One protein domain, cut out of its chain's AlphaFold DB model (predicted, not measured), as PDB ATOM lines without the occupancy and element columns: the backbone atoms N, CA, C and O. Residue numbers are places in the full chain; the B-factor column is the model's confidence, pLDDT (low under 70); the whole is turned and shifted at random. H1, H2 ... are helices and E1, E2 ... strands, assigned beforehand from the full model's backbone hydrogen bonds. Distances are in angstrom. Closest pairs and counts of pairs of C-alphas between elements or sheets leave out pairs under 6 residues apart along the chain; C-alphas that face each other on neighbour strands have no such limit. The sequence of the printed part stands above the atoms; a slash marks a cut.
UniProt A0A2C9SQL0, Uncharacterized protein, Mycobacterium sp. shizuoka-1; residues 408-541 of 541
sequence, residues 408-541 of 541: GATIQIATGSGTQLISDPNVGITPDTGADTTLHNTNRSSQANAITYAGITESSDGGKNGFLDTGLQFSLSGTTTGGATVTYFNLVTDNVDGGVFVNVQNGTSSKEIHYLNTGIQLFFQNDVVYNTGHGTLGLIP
ATOM      1  N   GLY A 408     -40.114   8.326  27.696       94.62
ATOM      2  CA  GLY A 408     -41.120   9.139  27.012       94.62
ATOM      3  C   GLY A 408     -40.617  10.541  26.673       94.62
ATOM      4  O   GLY A 408     -39.930  11.174  27.478       94.62
ATOM      5  N   ALA A 409     -41.032  11.062  25.522       95.69
ATOM      6  CA  ALA A 409     -40.743  12.424  25.094       95.69
ATOM      7  C   ALA A 409     -41.947  13.103  24.432       95.69
ATOM      8  O   ALA A 409     -42.970  12.486  24.137       95.69
ATOM      9  N   THR A 410     -41.813  14.405  24.206       95.06
ATOM     10  CA  THR A 410     -42.691  15.196  23.350       95.06
ATOM     11  C   THR A 410     -41.984  15.471  22.033       95.06
ATOM     12  O   THR A 410     -40.933  16.119  22.028       95.06
ATOM     13  N   ILE A 411     -42.589  15.021  20.935       92.75
ATOM     14  CA  ILE A 411     -42.178  15.363  19.574       92.75
ATOM     15  C   ILE A 411     -42.714  16.751  19.242       92.75
ATOM     16  O   ILE A 411     -43.896  17.044  19.447       92.75
ATOM     17  N   GLN A 412     -41.853  17.604  18.705       92.06
ATOM     18  CA  GLN A 412     -42.212  18.929  18.223       92.06
ATOM     19  C   GLN A 412     -41.747  19.088  16.779       92.06
ATOM     20  O   GLN A 412     -40.560  18.943  16.489       92.06
ATOM     21  N   ILE A 413     -42.686  19.405  15.886       90.06
ATOM     22  CA  ILE A 413     -42.401  19.691  14.478       90.06
ATOM     23  C   ILE A 413     -42.903  21.092  14.161       90.06
ATOM     24  O   ILE A 413     -44.070  21.410  14.404       90.06
ATOM     25  N   ALA A 414     -42.029  21.918  13.600       90.25
ATOM     26  CA  ALA A 414     -42.334  23.282  13.194       90.25
ATOM     27  C   ALA A 414     -41.768  23.588  11.805       90.25
ATOM     28  O   ALA A 414     -40.822  22.957  11.339       90.25
ATOM     29  N   THR A 415     -42.324  24.588  11.130       89.06
ATOM     30  CA  THR A 415     -41.718  25.120   9.903       89.06
ATOM     31  C   THR A 415     -40.407  25.849  10.219       89.06
ATOM     32  O   THR A 415     -40.199  26.314  11.340       89.06
ATOM     33  N   GLY A 416     -39.559  26.082   9.211       82.94
ATOM     34  CA  GLY A 416     -38.372  26.940   9.363       82.94
ATOM     35  C   GLY A 416     -38.662  28.385   9.814       82.94
ATOM     36  O   GLY A 416     -37.752  29.076  10.262       82.94
ATOM     37  N   SER A 417     -39.919  28.851   9.741       87.00
ATOM     38  CA  SER A 417     -40.356  30.146  10.293       87.00
ATOM     39  C   SER A 417     -40.792  30.083  11.764       87.00
ATOM     40  O   SER A 417     -41.216  31.101  12.305       87.00
ATOM     41  N   GLY A 418     -40.733  28.906  12.398       85.88
ATOM     42  CA  GLY A 418     -41.136  28.678  13.787       85.88
ATOM     43  C   GLY A 418     -42.634  28.426  13.992       85.88
ATOM     44  O   GLY A 418     -43.099  28.429  15.128       85.88
ATOM     45  N   THR A 419     -43.412  28.217  12.925       88.19
ATOM     46  CA  THR A 419     -44.833  27.867  13.065       88.19
ATOM     47  C   THR A 419     -44.941  26.410  13.494       88.19
ATOM     48  O   THR A 419     -44.594  25.526  12.711       88.19
ATOM     49  N   GLN A 420     -45.438  26.157  14.707       88.50
ATOM     50  CA  GLN A 420     -45.671  24.796  15.188       88.50
ATOM     51  C   GLN A 420     -46.695  24.092  14.296       88.50
ATOM     52  O   GLN A 420     -47.818  24.570  14.134       88.50
ATOM     53  N   LEU A 421     -46.303  22.949  13.745       83.69
ATOM     54  CA  LEU A 421     -47.188  22.058  13.006       83.69
ATOM     55  C   LEU A 421     -47.741  20.974  13.930       83.69
ATOM     56  O   LEU A 421     -48.929  20.669  13.874       83.69
ATOM     57  N   ILE A 422     -46.885  20.391  14.779       84.44
ATOM     58  CA  ILE A 422     -47.216  19.200  15.574       84.44
ATOM     59  C   ILE A 422     -46.565  19.291  16.939       84.44
ATOM     60  O   ILE A 422     -45.380  19.587  17.040       84.44
ATOM     61  N   SER A 423     -47.326  18.995  17.986       88.19
ATOM     62  CA  SER A 423     -46.811  18.751  19.329       88.19
ATOM     63  C   SER A 423     -47.456  17.472  19.841       88.19
ATOM     64  O   SER A 423     -48.670  17.437  20.043       88.19
ATOM     65  N   ASP A 424     -46.657  16.419  19.981       87.06
ATOM     66  CA  ASP A 424     -47.137  15.096  20.356       87.06
ATOM     67  C   ASP A 424     -46.442  14.607  21.634       87.06
ATOM     68  O   ASP A 424     -45.261  14.253  21.580       87.06
ATOM     69  N   PRO A 425     -47.121  14.644  22.794       90.75
ATOM     70  CA  PRO A 425     -46.542  14.245  24.068       90.75
ATOM     71  C   PRO A 425     -46.611  12.730  24.305       90.75
ATOM     72  O   PRO A 425     -47.498  12.036  23.807       90.75
ATOM     73  N   ASN A 426     -45.745  12.251  25.202       88.75
ATOM     74  CA  ASN A 426     -45.701  10.866  25.690       88.75
ATOM     75  C   ASN A 426     -45.439   9.827  24.590       88.75
ATOM     76  O   ASN A 426     -45.996   8.729  24.619       88.75
ATOM     77  N   VAL A 427     -44.592  10.171  23.623       91.31
ATOM     78  CA  VAL A 427     -44.121   9.228  22.609       91.31
ATOM     79  C   VAL A 427     -42.940   8.453  23.179       91.31
ATOM     80  O   VAL A 427     -42.001   9.058  23.697       91.31
ATOM     81  N   GLY A 428     -43.001   7.122  23.118       93.62
ATOM     82  CA  GLY A 428     -41.894   6.263  23.531       93.62
ATOM     83  C   GLY A 428     -40.692   6.437  22.604       93.62
ATOM     84  O   GLY A 428     -40.867   6.548  21.392       93.62
ATOM     85  N   ILE A 429     -39.491   6.474  23.171       96.06
ATOM     86  CA  ILE A 429     -38.239   6.706  22.453       96.06
ATOM     87  C   ILE A 429     -37.373   5.451  22.492       96.06
ATOM     88  O   ILE A 429     -37.073   4.941  23.571       96.06
ATOM     89  N   THR A 430     -36.935   5.010  21.317       95.69
ATOM     90  CA  THR A 430     -35.945   3.946  21.126       95.69
ATOM     91  C   THR A 430     -34.684   4.564  20.515       95.69
ATOM     92  O   THR A 430     -34.689   4.911  19.332       95.69
ATOM     93  N   PRO A 431     -33.626   4.779  21.314       96.31
ATOM     94  CA  PRO A 431     -32.294   5.078  20.803       96.31
ATOM     95  C   PRO A 431     -31.733   3.861  20.069       96.31
ATOM     96  O   PRO A 431     -31.556   2.816  20.684       96.31
ATOM     97  N   ASP A 432     -31.474   3.995  18.774       95.25
ATOM     98  CA  ASP A 432     -31.127   2.858  17.923       95.25
ATOM     99  C   ASP A 432     -30.032   3.236  16.919       95.25
ATOM    100  O   ASP A 432     -30.177   4.172  16.141       95.25
ATOM    101  N   THR A 433     -28.925   2.511  16.927       95.12
ATOM    102  CA  THR A 433     -27.792   2.686  16.012       95.12
ATOM    103  C   THR A 433     -27.938   1.900  14.706       95.12
ATOM    104  O   THR A 433     -27.252   2.238  13.739       95.12
ATOM    105  N   GLY A 434     -28.816   0.892  14.661       90.19
ATOM    106  CA  GLY A 434     -29.126   0.061  13.490       90.19
ATOM    107  C   GLY A 434     -30.235   0.633  12.596       90.19
ATOM    108  O   GLY A 434     -30.473   0.152  11.487       90.19
ATOM    109  N   ALA A 435     -30.898   1.709  13.030       87.69
ATOM    110  CA  ALA A 435     -32.005   2.321  12.301       87.69
ATOM    111  C   ALA A 435     -31.763   3.780  11.884       87.69
ATOM    112  O   ALA A 435     -30.906   4.503  12.399       87.69
ATOM    113  N   ASP A 436     -32.593   4.229  10.943       87.88
ATOM    114  CA  ASP A 436     -32.753   5.644  10.618       87.88
ATOM    115  C   ASP A 436     -33.807   6.269  11.540       87.88
ATOM    116  O   ASP A 436     -34.706   5.575  12.028       87.88
ATOM    117  N   THR A 437     -33.765   7.593  11.722       91.31
ATOM    118  CA  THR A 437     -34.787   8.301  12.502       91.31
ATOM    119  C   THR A 437     -36.172   8.053  11.899       91.31
ATOM    120  O   THR A 437     -36.470   8.503  10.791       91.31
ATOM    121  N   THR A 438     -37.023   7.329  12.623       89.31
ATOM    122  CA  THR A 438     -38.290   6.810  12.103       89.31
ATOM    123  C   THR A 438     -39.395   6.922  13.138       89.31
ATOM    124  O   THR A 438     -39.304   6.402  14.248       89.31
ATOM    125  N   LEU A 439     -40.478   7.592  12.759       88.00
ATOM    126  CA  LEU A 439     -41.685   7.710  13.558       88.00
ATOM    127  C   LEU A 439     -42.682   6.619  13.177       88.00
ATOM    128  O   LEU A 439     -43.258   6.635  12.089       88.00
ATOM    129  N   HIS A 440     -42.920   5.693  14.096       85.06
ATOM    130  CA  HIS A 440     -43.892   4.621  13.936       85.06
ATOM    131  C   HIS A 440     -45.241   5.091  14.484       85.06
ATOM    132  O   HIS A 440     -45.403   5.297  15.681       85.06
ATOM    133  N   ASN A 441     -46.223   5.264  13.599       75.12
ATOM    134  CA  ASN A 441     -47.523   5.892  13.872       75.12
ATOM    135  C   ASN A 441     -48.704   4.920  13.623       75.12
ATOM    136  O   ASN A 441     -49.822   5.297  13.253       75.12
ATOM    137  N   THR A 442     -48.449   3.621  13.795       61.88
ATOM    138  CA  THR A 442     -49.314   2.517  13.342       61.88
ATOM    139  C   THR A 442     -50.721   2.499  13.949       61.88
ATOM    140  O   THR A 442     -51.675   2.225  13.226       61.88
ATOM    141  N   ASN A 443     -50.901   2.837  15.228       56.56
ATOM    142  CA  ASN A 443     -52.211   2.789  15.904       56.56
ATOM    143  C   ASN A 443     -52.983   4.124  15.899       56.56
ATOM    144  O   ASN A 443     -54.162   4.151  16.255       56.56
ATOM    145  N   ARG A 444     -52.335   5.230  15.520       59.91
ATOM    146  CA  ARG A 444     -52.950   6.563  15.467       59.91
ATOM    147  C   ARG A 444     -53.417   6.932  14.068       59.91
ATOM    148  O   ARG A 444     -54.388   7.670  13.948       59.91
ATOM    149  N   SER A 445     -52.799   6.377  13.025       53.22
ATOM    150  CA  SER A 445     -53.127   6.661  11.619       53.22
ATOM    151  C   SER A 445     -54.544   6.242  11.192       53.22
ATOM    152  O   SER A 445     -55.102   6.839  10.275       53.22
ATOM    153  N   SER A 446     -55.160   5.263  11.865       52.16
ATOM    154  CA  SER A 446     -56.530   4.793  11.589       52.16
ATOM    155  C   SER A 446     -57.615   5.477  12.433       52.16
ATOM    156  O   SER A 446     -58.806   5.225  12.232       52.16
ATOM    157  N   GLN A 447     -57.233   6.335  13.385       53.94
ATOM    158  CA  GLN A 447     -58.179   7.021  14.265       53.94
ATOM    159  C   GLN A 447     -58.828   8.211  13.543       53.94
ATOM    160  O   GLN A 447     -58.211   8.870  12.712       53.94
ATOM    161  N   ALA A 448     -60.082   8.537  13.875       42.28
ATOM    162  CA  ALA A 448     -60.809   9.658  13.255       42.28
ATOM    163  C   ALA A 448     -60.148  11.035  13.503       42.28
ATOM    164  O   ALA A 448     -60.432  12.003  12.802       42.28
ATOM    165  N   ASN A 449     -59.272  11.107  14.504       47.88
ATOM    166  CA  ASN A 449     -58.430  12.234  14.894       47.88
ATOM    167  C   ASN A 449     -56.937  11.938  14.664       47.88
ATOM    168  O   ASN A 449     -56.105  12.489  15.386       47.88
ATOM    169  N   ALA A 450     -56.608  11.042  13.724       53.22
ATOM    170  CA  ALA A 450     -55.233  10.745  13.354       53.22
ATOM    171  C   ALA A 450     -54.461  12.054  13.195       53.22
ATOM    172  O   ALA A 450     -54.908  12.955  12.480       53.22
ATOM    173  N   ILE A 451     -53.323  12.164  13.883       53.75
ATOM    174  CA  ILE A 451     -52.384  13.252  13.633       53.75
ATOM    175  C   ILE A 451     -51.922  13.053  12.191       53.75
ATOM    176  O   ILE A 451     -51.070  12.215  11.903       53.75
ATOM    177  N   THR A 452     -52.546  13.773  11.263       56.28
ATOM    178  CA  THR A 452     -52.002  13.961   9.931       56.28
ATOM    179  C   THR A 452     -50.812  14.868  10.131       56.28
ATOM    180  O   THR A 452     -50.955  16.057  10.421       56.28
ATOM    181  N   TYR A 453     -49.621  14.288  10.073       59.88
ATOM    182  CA  TYR A 453     -48.414  15.084  10.129       59.88
ATOM    183  C   TYR A 453     -48.407  15.958   8.874       59.88
ATOM    184  O   TYR A 453     -48.141  15.492   7.767       59.88
ATOM    185  N   ALA A 454     -48.818  17.215   9.025       52.75
ATOM    186  CA  ALA A 454     -48.782  18.175   7.940       52.75
ATOM    187  C   ALA A 454     -47.325  18.311   7.480       52.75
ATOM    188  O   ALA A 454     -46.436  18.511   8.306       52.75
ATOM    189  N   GLY A 455     -47.096  18.186   6.173       58.72
ATOM    190  CA  GLY A 455     -45.749  18.120   5.612       58.72
ATOM    191  C   GLY A 455     -45.118  16.728   5.669       58.72
ATOM    192  O   GLY A 455     -43.921  16.625   5.896       58.72
ATOM    193  N   ILE A 456     -45.910  15.661   5.511       66.00
ATOM    194  CA  ILE A 456     -45.403  14.356   5.071       66.00
ATOM    195  C   ILE A 456     -45.523  14.268   3.554       66.00
ATOM    196  O   ILE A 456     -46.607  14.456   2.994       66.00
ATOM    197  N   THR A 457     -44.438  13.852   2.913       67.62
ATOM    198  CA  THR A 457     -44.491  13.269   1.578       67.62
ATOM    199  C   THR A 457     -44.677  11.753   1.717       67.62
ATOM    200  O   THR A 457     -43.788  11.048   2.194       67.62
ATOM    201  N   GLU A 458     -45.853  11.242   1.335       66.50
ATOM    202  CA  GLU A 458     -46.135   9.798   1.328       66.50
ATOM    203  C   GLU A 458     -45.316   9.097   0.237       66.50
ATOM    204  O   GLU A 458     -45.187   9.602  -0.886       66.50
ATOM    205  N   SER A 459     -44.787   7.908   0.534       60.72
ATOM    206  CA  SER A 459     -44.208   7.061  -0.504       60.72
ATOM    207  C   SER A 459     -45.291   6.432  -1.386       60.72
ATOM    208  O   SER A 459     -46.482   6.385  -1.073       60.72
ATOM    209  N   SER A 460     -44.876   5.939  -2.554       55.09
ATOM    210  CA  SER A 460     -45.752   5.354  -3.579       55.09
ATOM    211  C   SER A 460     -46.424   4.028  -3.178       55.09
ATOM    212  O   SER A 460     -47.131   3.429  -3.988       55.09
ATOM    213  N   ASP A 461     -46.238   3.576  -1.941       54.31
ATOM    214  CA  ASP A 461     -46.723   2.324  -1.357       54.31
ATOM    215  C   ASP A 461     -48.103   2.446  -0.678       54.31
ATOM    216  O   ASP A 461     -48.508   1.583   0.105       54.31
ATOM    217  N   GLY A 462     -48.865   3.487  -1.025       52.72
ATOM    218  CA  GLY A 462     -50.249   3.665  -0.583       52.72
ATOM    219  C   GLY A 462     -50.390   4.281   0.810       52.72
ATOM    220  O   GLY A 462     -51.326   3.919   1.521       52.72
ATOM    221  N   GLY A 463     -49.469   5.174   1.192       57.69
ATOM    222  CA  GLY A 463     -49.533   5.965   2.431       57.69
ATOM    223  C   GLY A 463     -49.021   5.248   3.684       57.69
ATOM    224  O   GLY A 463     -49.172   5.756   4.799       57.69
ATOM    225  N   LYS A 464     -48.425   4.059   3.516       63.09
ATOM    226  CA  LYS A 464     -47.893   3.244   4.617       63.09
ATOM    227  C   LYS A 464     -46.512   3.677   5.069       63.09
ATOM    228  O   LYS A 464     -46.208   3.542   6.243       63.09
ATOM    229  N   ASN A 465     -45.702   4.209   4.171       73.25
ATOM    230  CA  ASN A 465     -44.449   4.844   4.532       73.25
ATOM    231  C   ASN A 465     -44.423   6.271   3.969       73.25
ATOM    232  O   ASN A 465     -45.238   6.666   3.129       73.25
ATOM    233  N   GLY A 466     -43.514   7.082   4.485       78.62
ATOM    234  CA  GLY A 466     -43.313   8.456   4.063       78.62
ATOM    235  C   GLY A 466     -42.152   9.078   4.815       78.62
ATOM    236  O   GLY A 466     -41.460   8.412   5.582       78.62
ATOM    237  N   PHE A 467     -41.949  10.366   4.599       84.25
ATOM    238  CA  PHE A 467     -40.936  11.145   5.297       84.25
ATOM    239  C   PHE A 467     -41.435  12.571   5.507       84.25
ATOM    240  O   PHE A 467     -42.295  13.061   4.769       84.25
ATOM    241  N   LEU A 468     -40.906  13.232   6.533       85.19
ATOM    242  CA  LEU A 468     -41.169  14.648   6.771       85.19
ATOM    243  C   LEU A 468     -40.548  15.504   5.656       85.19
ATOM    244  O   LEU A 468     -39.419  15.268   5.235       85.19
ATOM    245  N   ASP A 469     -41.268  16.520   5.188       85.31
ATOM    246  CA  ASP A 469     -40.826  17.455   4.153       85.31
ATOM    247  C   ASP A 469     -39.534  18.178   4.562       85.31
ATOM    248  O   ASP A 469     -39.286  18.413   5.744       85.31
ATOM    249  N   THR A 470     -38.718  18.576   3.582       88.69
ATOM    250  CA  THR A 470     -37.456  19.301   3.806       88.69
ATOM    251  C   THR A 470     -37.694  20.654   4.486       88.69
ATOM    252  O   THR A 470     -38.596  21.407   4.112       88.69
ATOM    253  N   GLY A 471     -36.811  21.022   5.416       88.69
ATOM    254  CA  GLY A 471     -36.777  22.331   6.069       88.69
ATOM    255  C   GLY A 471     -37.688  22.454   7.292       88.69
ATOM    256  O   GLY A 471     -37.906  23.570   7.780       88.69
ATOM    257  N   LEU A 472     -38.225  21.338   7.785       90.44
ATOM    258  CA  LEU A 472     -38.952  21.279   9.045       90.44
ATOM    259  C   LEU A 472     -37.961  21.163  10.206       90.44
ATOM    260  O   LEU A 472     -36.975  20.438  10.134       90.44
ATOM    261  N   GLN A 473     -38.233  21.897  11.279       92.88
ATOM    262  CA  GLN A 473     -37.543  21.757  12.556       92.88
ATOM    263  C   GLN A 473     -38.183  20.593  13.304       92.88
ATOM    264  O   GLN A 473     -39.369  20.668  13.633       92.88
ATOM    265  N   PHE A 474     -37.419  19.538  13.558       93.44
ATOM    266  CA  PHE A 474     -37.842  18.374  14.326       93.44
ATOM    267  C   PHE A 474     -37.054  18.337  15.630       93.44
ATOM    268  O   PHE A 474     -35.826  18.282  15.614       93.44
ATOM    269  N   SER A 475     -37.747  18.343  16.765       95.19
ATOM    270  CA  SER A 475     -37.093  18.296  18.071       95.19
ATOM    271  C   SER A 475     -37.809  17.389  19.056       95.19
ATOM    272  O   SER A 475     -39.023  17.173  18.972       95.19
ATOM    273  N   LEU A 476     -37.036  16.869  20.009       96.88
ATOM    274  CA  LEU A 476     -37.531  16.062  21.113       96.88
ATOM    275  C   LEU A 476     -37.245  16.759  22.431       96.88
ATOM    276  O   LEU A 476     -36.149  17.275  22.667       96.88
ATOM    277  N   SER A 477     -38.247  16.730  23.298       97.31
ATOM    278  CA  SER A 477     -38.140  17.242  24.659       97.31
ATOM    279  C   SER A 477     -38.648  16.224  25.667       97.31
ATOM    280  O   SER A 477     -39.626  15.529  25.412       97.31
ATOM    281  N   GLY A 478     -37.991  16.120  26.813       96.56
ATOM    282  CA  GLY A 478     -38.314  15.138  27.846       96.56
ATOM    283  C   GLY A 478     -38.107  15.712  29.237       96.56
ATOM    284  O   GLY A 478     -37.508  16.776  29.391       96.56
ATOM    285  N   THR A 479     -38.611  15.014  30.253       96.94
ATOM    286  CA  THR A 479     -38.412  15.399  31.658       96.94
ATOM    287  C   THR A 479     -37.298  14.553  32.259       96.94
ATOM    288  O   THR A 479     -37.393  13.327  32.257       96.94
ATOM    289  N   THR A 480     -36.247  15.199  32.759       97.44
ATOM    290  CA  THR A 480     -35.105  14.514  33.374       97.44
ATOM    291  C   THR A 480     -35.461  13.939  34.745       97.44
ATOM    292  O   THR A 480     -36.469  14.303  35.353       97.44
ATOM    293  N   THR A 481     -34.598  13.083  35.290       96.69
ATOM    294  CA  THR A 481     -34.705  12.558  36.663       96.69
ATOM    295  C   THR A 481     -34.677  13.659  37.729       96.69
ATOM    296  O   THR A 481     -35.232  13.479  38.810       96.69
ATOM    297  N   GLY A 482     -34.099  14.824  37.417       94.19
ATOM    298  CA  GLY A 482     -34.155  16.030  38.250       94.19
ATOM    299  C   GLY A 482     -35.462  16.830  38.133       94.19
ATOM    300  O   GLY A 482     -35.619  17.840  38.816       94.19
ATOM    301  N   GLY A 483     -36.392  16.414  37.267       95.56
ATOM    302  CA  GLY A 483     -37.691  17.058  37.045       95.56
ATOM    303  C   GLY A 483     -37.680  18.228  36.055       95.56
ATOM    304  O   GLY A 483     -38.706  18.885  35.889       95.56
ATOM    305  N   ALA A 484     -36.555  18.510  35.393       96.12
ATOM    306  CA  ALA A 484     -36.461  19.586  34.407       96.12
ATOM    307  C   ALA A 484     -36.913  19.106  33.022       96.12
ATOM    308  O   ALA A 484     -36.489  18.045  32.566       96.12
ATOM    309  N   THR A 485     -37.728  19.899  32.324       96.62
ATOM    310  CA  THR A 485     -38.033  19.658  30.907       96.62
ATOM    311  C   THR A 485     -36.935  20.253  30.034       96.62
ATOM    312  O   THR A 485     -36.648  21.447  30.128       96.62
ATOM    313  N   VAL A 486     -36.330  19.430  29.183       96.94
ATOM    314  CA  VAL A 486     -35.188  19.797  28.337       96.94
ATOM    315  C   VAL A 486     -35.422  19.358  26.899       96.94
ATOM    316  O   VAL A 486     -36.022  18.309  26.670       96.94
ATOM    317  N   THR A 487     -34.934  20.145  25.940       96.88
ATOM    318  CA  THR A 487     -34.790  19.719  24.542       96.88
ATOM    319  C   THR A 487     -33.413  19.093  24.388       96.88
ATOM    320  O   THR A 487     -32.419  19.748  24.687       96.88
ATOM    321  N   TYR A 488     -33.362  17.839  23.953       95.44
ATOM    322  CA  TYR A 488     -32.127  17.040  23.910       95.44
ATOM    323  C   TYR A 488     -31.782  16.531  22.504       95.44
ATOM    324  O   TYR A 488     -30.726  15.954  22.285       95.44
ATOM    325  N   PHE A 489     -32.692  16.725  21.553       95.31
ATOM    326  CA  PHE A 489     -32.513  16.331  20.166       95.31
ATOM    327  C   PHE A 489     -33.162  17.382  19.284       95.31
ATOM    328  O   PHE A 489     -34.312  17.766  19.525       95.31
ATOM    329  N   ASN A 490     -32.429  17.860  18.286       93.88
ATOM    330  CA  ASN A 490     -32.941  18.834  17.337       93.88
ATOM    331  C   ASN A 490     -32.271  18.654  15.975       93.88
ATOM    332  O   ASN A 490     -31.050  18.565  15.890       93.88
ATOM    333  N   LEU A 491     -33.059  18.637  14.907       92.56
ATOM    334  CA  LEU A 491     -32.561  18.567  13.540       92.56
ATOM    335  C   LEU A 491     -33.452  19.358  12.590       92.56
ATOM    336  O   LEU A 491     -34.619  19.640  12.870       92.56
ATOM    337  N   VAL A 492     -32.886  19.678  11.430       92.06
ATOM    338  CA  VAL A 492     -33.638  20.190  10.286       92.06
ATOM    339  C   VAL A 492     -33.733  19.072   9.267       92.06
ATOM    340  O   VAL A 492     -32.707  18.534   8.860       92.06
ATOM    341  N   THR A 493     -34.949  18.720   8.866       89.75
ATOM    342  CA  THR A 493     -35.170  17.667   7.873       89.75
ATOM    343  C   THR A 493     -34.582  18.076   6.525       89.75
ATOM    344  O   THR A 493     -34.780  19.204   6.061       89.75
ATOM    345  N   ASP A 494     -33.882  17.159   5.867       85.69
ATOM    346  CA  ASP A 494     -33.349  17.376   4.527       85.69
ATOM    347  C   ASP A 494     -33.406  16.096   3.696       85.69
ATOM    348  O   ASP A 494     -32.639  15.165   3.911       85.69
ATOM    349  N   ASN A 495     -34.317  16.067   2.723       75.38
ATOM    350  CA  ASN A 495     -34.593  14.886   1.907       75.38
ATOM    351  C   ASN A 495     -33.703  14.764   0.654       75.38
ATOM    352  O   ASN A 495     -34.122  14.193  -0.357       75.38
ATOM    353  N   VAL A 496     -32.510  15.361   0.671       72.81
ATOM    354  CA  VAL A 496     -31.481  15.143  -0.361       72.81
ATOM    355  C   VAL A 496     -30.601  13.951   0.011       72.81
ATOM    356  O   VAL A 496     -30.517  13.584   1.179       72.81
ATOM    357  N   ASP A 497     -29.927  13.339  -0.965       63.25
ATOM    358  CA  ASP A 497     -28.990  12.240  -0.695       63.25
ATOM    359  C   ASP A 497     -27.923  12.677   0.328       63.25
ATOM    360  O   ASP A 497     -27.227  13.674   0.117       63.25
ATOM    361  N   GLY A 498     -27.811  11.935   1.434       61.84
ATOM    362  CA  GLY A 498     -26.929  12.265   2.562       61.84
ATOM    363  C   GLY A 498     -27.474  13.327   3.530       61.84
ATOM    364  O   GLY A 498     -26.757  13.732   4.439       61.84
ATOM    365  N   GLY A 499     -28.710  13.791   3.340       67.50
ATOM    366  CA  GLY A 499     -29.423  14.655   4.277       67.50
ATOM    367  C   GLY A 499     -30.062  13.885   5.439       67.50
ATOM    368  O   GLY A 499     -30.018  12.655   5.506       67.50
ATOM    369  N   VAL A 500     -30.651  14.620   6.384       78.19
ATOM    370  CA  VAL A 500     -31.278  14.044   7.579       78.19
ATOM    371  C   VAL A 500     -32.754  13.763   7.305       78.19
ATOM    372  O   VAL A 500     -33.592  14.670   7.319       78.19
ATOM    373  N   PHE A 501     -33.072  12.492   7.073       81.31
ATOM    374  CA  PHE A 501     -34.439  12.022   6.877       81.31
ATOM    375  C   PHE A 501     -35.097  11.707   8.220       81.31
ATOM    376  O   PHE A 501     -34.508  11.052   9.077       81.31
ATOM    377  N   VAL A 502     -36.352  12.128   8.374       87.69
ATOM    378  CA  VAL A 502     -37.241  11.598   9.413       87.69
ATOM    379  C   VAL A 502     -38.326  10.810   8.705       87.69
ATOM    380  O   VAL A 502     -39.257  11.386   8.134       87.69
ATOM    381  N   ASN A 503     -38.170   9.492   8.714       86.75
ATOM    382  CA  ASN A 503     -39.131   8.573   8.130       86.75
ATOM    383  C   ASN A 503     -40.399   8.528   8.983       86.75
ATOM    384  O   ASN A 503     -40.377   8.742  10.196       86.75
ATOM    385  N   VAL A 504     -41.520   8.210   8.348       82.75
ATOM    386  CA  VAL A 504     -42.796   7.963   9.009       82.75
ATOM    387  C   VAL A 504     -43.351   6.650   8.491       82.75
ATOM    388  O   VAL A 504     -43.518   6.474   7.287       82.75
ATOM    389  N   GLN A 505     -43.655   5.737   9.407       80.12
ATOM    390  CA  GLN A 505     -44.266   4.450   9.102       80.12
ATOM    391  C   GLN A 505     -45.674   4.392   9.698       80.12
ATOM    392  O   GLN A 505     -45.874   4.493  10.909       80.12
ATOM    393  N   ASN A 506     -46.663   4.209   8.832       72.50
ATOM    394  CA  ASN A 506     -48.077   4.082   9.140       72.50
ATOM    395  C   ASN A 506     -48.556   2.653   8.826       72.50
ATOM    396  O   ASN A 506     -48.599   2.229   7.672       72.50
ATOM    397  N   GLY A 507     -49.041   1.924   9.830       58.03
ATOM    398  CA  GLY A 507     -49.998   0.839   9.580       58.03
ATOM    399  C   GLY A 507     -49.405  -0.422   8.941       58.03
ATOM    400  O   GLY A 507     -50.047  -1.026   8.076       58.03
ATOM    401  N   THR A 508     -48.198  -0.830   9.336       50.91
ATOM    402  CA  THR A 508     -47.513  -1.995   8.745       50.91
ATOM    403  C   THR A 508     -47.575  -3.273   9.586       50.91
ATOM    404  O   THR A 508     -47.321  -4.344   9.040       50.91
ATOM    405  N   SER A 509     -47.988  -3.225  10.859       46.84
ATOM    406  CA  SER A 509     -48.077  -4.425  11.706       46.84
ATOM    407  C   SER A 509     -49.329  -4.456  12.592       46.84
ATOM    408  O   SER A 509     -49.909  -3.430  12.938       46.84
ATOM    409  N   SER A 510     -49.748  -5.662  12.982       44.53
ATOM    410  CA  SER A 510     -50.776  -5.910  14.003       44.53
ATOM    411  C   SER A 510     -50.308  -5.587  15.431       44.53
ATOM    412  O   SER A 510     -51.007  -5.913  16.388       44.53
ATOM    413  N   LYS A 511     -49.118  -4.990  15.587       49.69
ATOM    414  CA  LYS A 511     -48.531  -4.616  16.871       49.69
ATOM    415  C   LYS A 511     -48.749  -3.117  17.088       49.69
ATOM    416  O   LYS A 511     -48.255  -2.271  16.348       49.69
ATOM    417  N   GLU A 512     -49.563  -2.810  18.086       53.78
ATOM    418  CA  GLU A 512     -49.940  -1.458  18.492       53.78
ATOM    419  C   GLU A 512     -48.786  -0.739  19.196       53.78
ATOM    420  O   GLU A 512     -48.662  -0.895  20.402       53.78
ATOM    421  N   ILE A 513     -47.955   0.079  18.547       68.50
ATOM    422  CA  ILE A 513     -47.048   0.932  19.337       68.50
ATOM    423  C   ILE A 513     -46.739   2.219  18.569       68.50
ATOM    424  O   ILE A 513     -46.108   2.186  17.520       68.50
ATOM    425  N   HIS A 514     -47.237   3.355  19.055       82.19
ATOM    426  CA  HIS A 514     -46.809   4.678  18.595       82.19
ATOM    427  C   HIS A 514     -45.499   5.024  19.295       82.19
ATOM    428  O   HIS A 514     -45.500   5.182  20.518       82.19
ATOM    429  N   TYR A 515     -44.396   5.102  18.557       89.81
ATOM    430  CA  TYR A 515     -43.072   5.370  19.119       89.81
ATOM    431  C   TYR A 515     -42.140   6.004  18.083       89.81
ATOM    432  O   TYR A 515     -42.407   5.968  16.881       89.81
ATOM    433  N   LEU A 516     -41.041   6.585  18.551       92.50
ATOM    434  CA  LEU A 516     -39.980   7.113  17.707       92.50
ATOM    435  C   LEU A 516     -38.710   6.297  17.907       92.50
ATOM    436  O   LEU A 516     -38.177   6.216  19.013       92.50
ATOM    437  N   ASN A 517     -38.200   5.773  16.805       93.62
ATOM    438  CA  ASN A 517     -36.825   5.352  16.697       93.62
ATOM    439  C   ASN A 517     -35.974   6.589  16.362       93.62
ATOM    440  O   ASN A 517     -36.232   7.264  15.361       93.62
ATOM    441  N   THR A 518     -35.005   6.949  17.204       94.94
ATOM    442  CA  THR A 518     -34.192   8.151  16.941       94.94
ATOM    443  C   THR A 518     -33.168   7.935  15.842       94.94
ATOM    444  O   THR A 518     -32.660   8.914  15.295       94.94
ATOM    445  N   GLY A 519     -32.850   6.681  15.532       93.00
ATOM    446  CA  GLY A 519     -31.731   6.313  14.690       93.00
ATOM    447  C   GLY A 519     -30.385   6.797  15.233       93.00
ATOM    448  O   GLY A 519     -30.277   7.381  16.325       93.00
ATOM    449  N   ILE A 520     -29.360   6.617  14.403       92.31
ATOM    450  CA  ILE A 520     -27.977   7.008  14.701       92.31
ATOM    451  C   ILE A 520     -27.811   8.516  14.976       92.31
ATOM    452  O   ILE A 520     -26.888   8.928  15.671       92.31
ATOM    453  N   GLN A 521     -28.747   9.348  14.505       92.81
ATOM    454  CA  GLN A 521     -28.706  10.807  14.656       92.81
ATOM    455  C   GLN A 521     -28.641  11.270  16.116       92.81
ATOM    456  O   GLN A 521     -28.047  12.307  16.399       92.81
ATOM    457  N   LEU A 522     -29.235  10.525  17.059       95.88
ATOM    458  CA  LEU A 522     -29.139  10.877  18.482       95.88
ATOM    459  C   LEU A 522     -27.692  10.794  18.979       95.88
ATOM    460  O   LEU A 522     -27.274  11.637  19.771       95.88
ATOM    461  N   PHE A 523     -26.951   9.806  18.478       96.94
ATOM    462  CA  PHE A 523     -25.575   9.507  18.860       96.94
ATOM    463  C   PHE A 523     -24.564  10.456  18.209       96.94
ATOM    464  O   PHE A 523     -23.500  10.672  18.772       96.94
ATOM    465  N   PHE A 524     -24.901  11.068  17.069       94.38
ATOM    466  CA  PHE A 524     -24.102  12.164  16.502       94.38
ATOM    467  C   PHE A 524     -24.222  13.466  17.301       94.38
ATOM    468  O   PHE A 524     -23.357  14.332  17.206       94.38
ATOM    469  N   GLN A 525     -25.310  13.635  18.055       94.94
ATOM    470  CA  GLN A 525     -25.544  14.834  18.864       94.94
ATOM    471  C   GLN A 525     -25.150  14.657  20.330       94.94
ATOM    472  O   GLN A 525     -25.069  15.652  21.039       94.94
ATOM    473  N   ASN A 526     -25.002  13.416  20.802       97.50
ATOM    474  CA  ASN A 526     -24.769  13.122  22.209       97.50
ATOM    475  C   ASN A 526     -23.991  11.817  22.376       97.50
ATOM    476  O   ASN A 526     -24.292  10.817  21.722       97.50
ATOM    477  N   ASP A 527     -23.136  11.769  23.392       98.31
ATOM    478  CA  ASP A 527     -22.749  10.500  23.988       98.31
ATOM    479  C   ASP A 527     -23.937   9.927  24.757       98.31
ATOM    480  O   ASP A 527     -24.524  10.582  25.627       98.31
ATOM    481  N   VAL A 528     -24.271   8.673  24.471       98.62
ATOM    482  CA  VAL A 528     -25.423   7.996  25.071       98.62
ATOM    483  C   VAL A 528     -24.939   7.030  26.146       98.62
ATOM    484  O   VAL A 528     -24.211   6.076  25.866       98.62
ATOM    485  N   VAL A 529     -25.343   7.276  27.393       98.62
ATOM    486  CA  VAL A 529     -24.953   6.509  28.583       98.62
ATOM    487  C   VAL A 529     -26.113   5.631  29.041       98.62
ATOM    488  O   VAL A 529     -27.084   6.108  29.626       98.62
ATOM    489  N   TYR A 530     -25.987   4.327  28.845       98.44
ATOM    490  CA  TYR A 530     -26.899   3.316  29.363       98.44
ATOM    491  C   TYR A 530     -26.456   2.912  30.767       98.44
ATOM    492  O   TYR A 530     -25.680   1.973  30.942       98.44
ATOM    493  N   ASN A 531     -26.932   3.620  31.792       97.88
ATOM    494  CA  ASN A 531     -26.671   3.273  33.187       97.88
ATOM    495  C   ASN A 531     -27.713   2.258  33.676       97.88
ATOM    496  O   ASN A 531     -28.690   2.595  34.352       97.88
ATOM    497  N   THR A 532     -27.507   0.998  33.308       96.38
ATOM    498  CA  THR A 532     -28.408  -0.116  33.635       96.38
ATOM    499  C   THR A 532     -28.359  -0.492  35.116       96.38
ATOM    500  O   THR A 532     -29.338  -1.024  35.640       96.38
ATOM    501  N   GLY A 533     -27.277  -0.138  35.821       93.88
ATOM    502  CA  GLY A 533     -27.166  -0.264  37.275       93.88
ATOM    503  C   GLY A 533     -28.170   0.600  38.047       93.88
ATOM    504  O   GLY A 533     -28.703   0.149  39.060       93.88
ATOM    505  N   HIS A 534     -28.468   1.812  37.565       95.50
ATOM    506  CA  HIS A 534     -29.424   2.733  38.208       95.50
ATOM    507  C   HIS A 534     -30.713   2.962  37.407       95.50
ATOM    508  O   HIS A 534     -31.611   3.658  37.877       95.50
ATOM    509  N   GLY A 535     -30.832   2.370  36.218       96.75
ATOM    510  CA  GLY A 535     -32.010   2.498  35.367       96.75
ATOM    511  C   GLY A 535     -32.192   3.894  34.787       96.75
ATOM    512  O   GLY A 535     -33.310   4.404  34.744       96.75
ATOM    513  N   THR A 536     -31.099   4.517  34.346       98.12
ATOM    514  CA  THR A 536     -31.133   5.830  33.693       98.12
ATOM    515  C   THR A 536     -30.431   5.816  32.340       98.12
ATOM    516  O   THR A 536     -29.381   5.193  32.200       98.12
ATOM    517  N   LEU A 537     -30.968   6.566  31.382       98.50
ATOM    518  CA  LEU A 537     -30.315   6.896  30.120       98.50
ATOM    519  C   LEU A 537     -29.779   8.330  30.208       98.50
ATOM    520  O   LEU A 537     -30.560   9.255  30.424       98.50
ATOM    521  N   GLY A 538     -28.470   8.517  30.081       98.38
ATOM    522  CA  GLY A 538     -27.831   9.832  30.009       98.38
ATOM    523  C   GLY A 538     -27.564  10.245  28.566       98.38
ATOM    524  O   GLY A 538     -27.112   9.422  27.777       98.38
ATOM    525  N   LEU A 539     -27.814  11.509  28.237       98.50
ATOM    526  CA  LEU A 539     -27.415  12.140  26.979       98.50
ATOM    527  C   LEU A 539     -26.441  13.275  27.300       98.50
ATOM    528  O   LEU A 539     -26.837  14.252  27.938       98.50
ATOM    529  N   ILE A 540     -25.174  13.115  26.924       98.06
ATOM    530  CA  ILE A 540     -24.108  14.096  27.161       98.06
ATOM    531  C   ILE A 540     -23.793  14.768  25.812       98.06
ATOM    532  O   ILE A 540     -23.272  14.073  24.943       98.06
ATOM    533  N   PRO A 541     -24.130  16.056  25.617       94.44
ATOM    534  CA  PRO A 541     -23.964  16.750  24.334       94.44
ATOM    535  C   PRO A 541     -22.517  16.986  23.891       94.44
ATOM    536  O   PRO A 541     -21.622  17.027  24.772       94.44
TER     537      PRO A 541
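What this domain is: This is residues 408 to 541 of the 541 residues of an uncharacterized protein of Mycobacterium sp. shizuoka-1 (UniProt A0A2C9SQL0). A nine-strand sheet is curled like part of a barrel: four long strands, E2, E1, E6 and E7, make one wall, and the short strands E9, E3, E8, E5 and E4 continue the sheet round from the bend in E2. The barrel is not closed; the short helix H1 grazes the sheet, and beyond it the small hairpin E10 and E11 forms a separate two-strand sheet at one end of the longest axis. The printed part has 134 residues, with one named helix and eleven named strands in the order E1 to E9, H1, E10, E11; the large sheet runs E4, E5, E8, E3, E9, E2, E1, E6, E7 and is mixed, while the small one is antiparallel. The class is mostly strand, though under half of the residues are in named elements. The whole is compact, with a radius of gyration of the C-alphas of 14.9 A, and spans 44 by 34 by 28 A.

Where its parts are: In the large sheet, E1 is residues 408 to 415, 23.4 A long, and begins at C-alpha 408 at (-41.120, 9.139, 27.012). E2, residues 420 to 430, is the longest strand by residues and measures 23.8 A. E6, residues 472 to 479, is 23.4 A long, and E7, residues 485 to 492, is 21.1 A long. The short strands are E3, residues 438 to 440, E4, residues 456 to 458, E5, residues 465 to 468, E8, residues 503 to 505, and E9, residues 515 to 517; C-alpha 516 is at (-39.980, 7.113, 17.707). H1 is residues 521 to 525. E10, residues 527 to 531, is 12.3 A long, and E11, residues 536 to 540, is 12.7 A long and ends at C-alpha 540 at (-24.108, 14.096, 27.161).

How they stand to each other: The large sheet is strongly twisted, and its edge strands are E4 and E7. E1 and E6 are antiparallel at 155 degrees, with N 410 and O 477 2.7 A apart. E6 and E7 form a hairpin, with N 474 and O 491 2.9 A apart. E1 and E2 form another, with N 411 and O 424 2.9 A apart. E2 bends by 79 degrees at residue 426, and its pairing is staggered: residues 420 to 428 pair with E1 and residues 428 to 430 with E9. E9 and E2 are parallel, with N 516 and O 428 2.8 A apart. E3 and E9 are antiparallel, with N 440 and O 515 2.8 A apart. E8 and E3 are parallel at 19 degrees, with N 439 and O 503 2.8 A apart. E5 and E8 are antiparallel, with N 504 and O 466 2.8 A apart, and the hairpin E4 and E5 has N 457 and O 467 2.9 A apart. H1 is on the sheet but only grazes it, with residues 521 to 525; the closest C-alphas of E7 and H1, those of Phe 489 and Leu 522, are 6.6 A apart. In H1 every O i to N i+4 pair is within hydrogen-bond range. H1 and E11 are near each other. In the hairpin E10 and E11, N 529 and O 538 are 2.8 A apart. E10 is apart from E7.

The domain as a whole: The C-alphas farthest apart, those of Ser 460 and Gly 533, are 45.2 A apart. The printed part has no cut and ends at residue 541, the chain's last. The link from E3 to E4, residues 441 to 455, is long. The mean pLDDT of the printed part is 82.6; 33 residues are under 70, namely 442 to 464, 497 to 499 and 507 to 513.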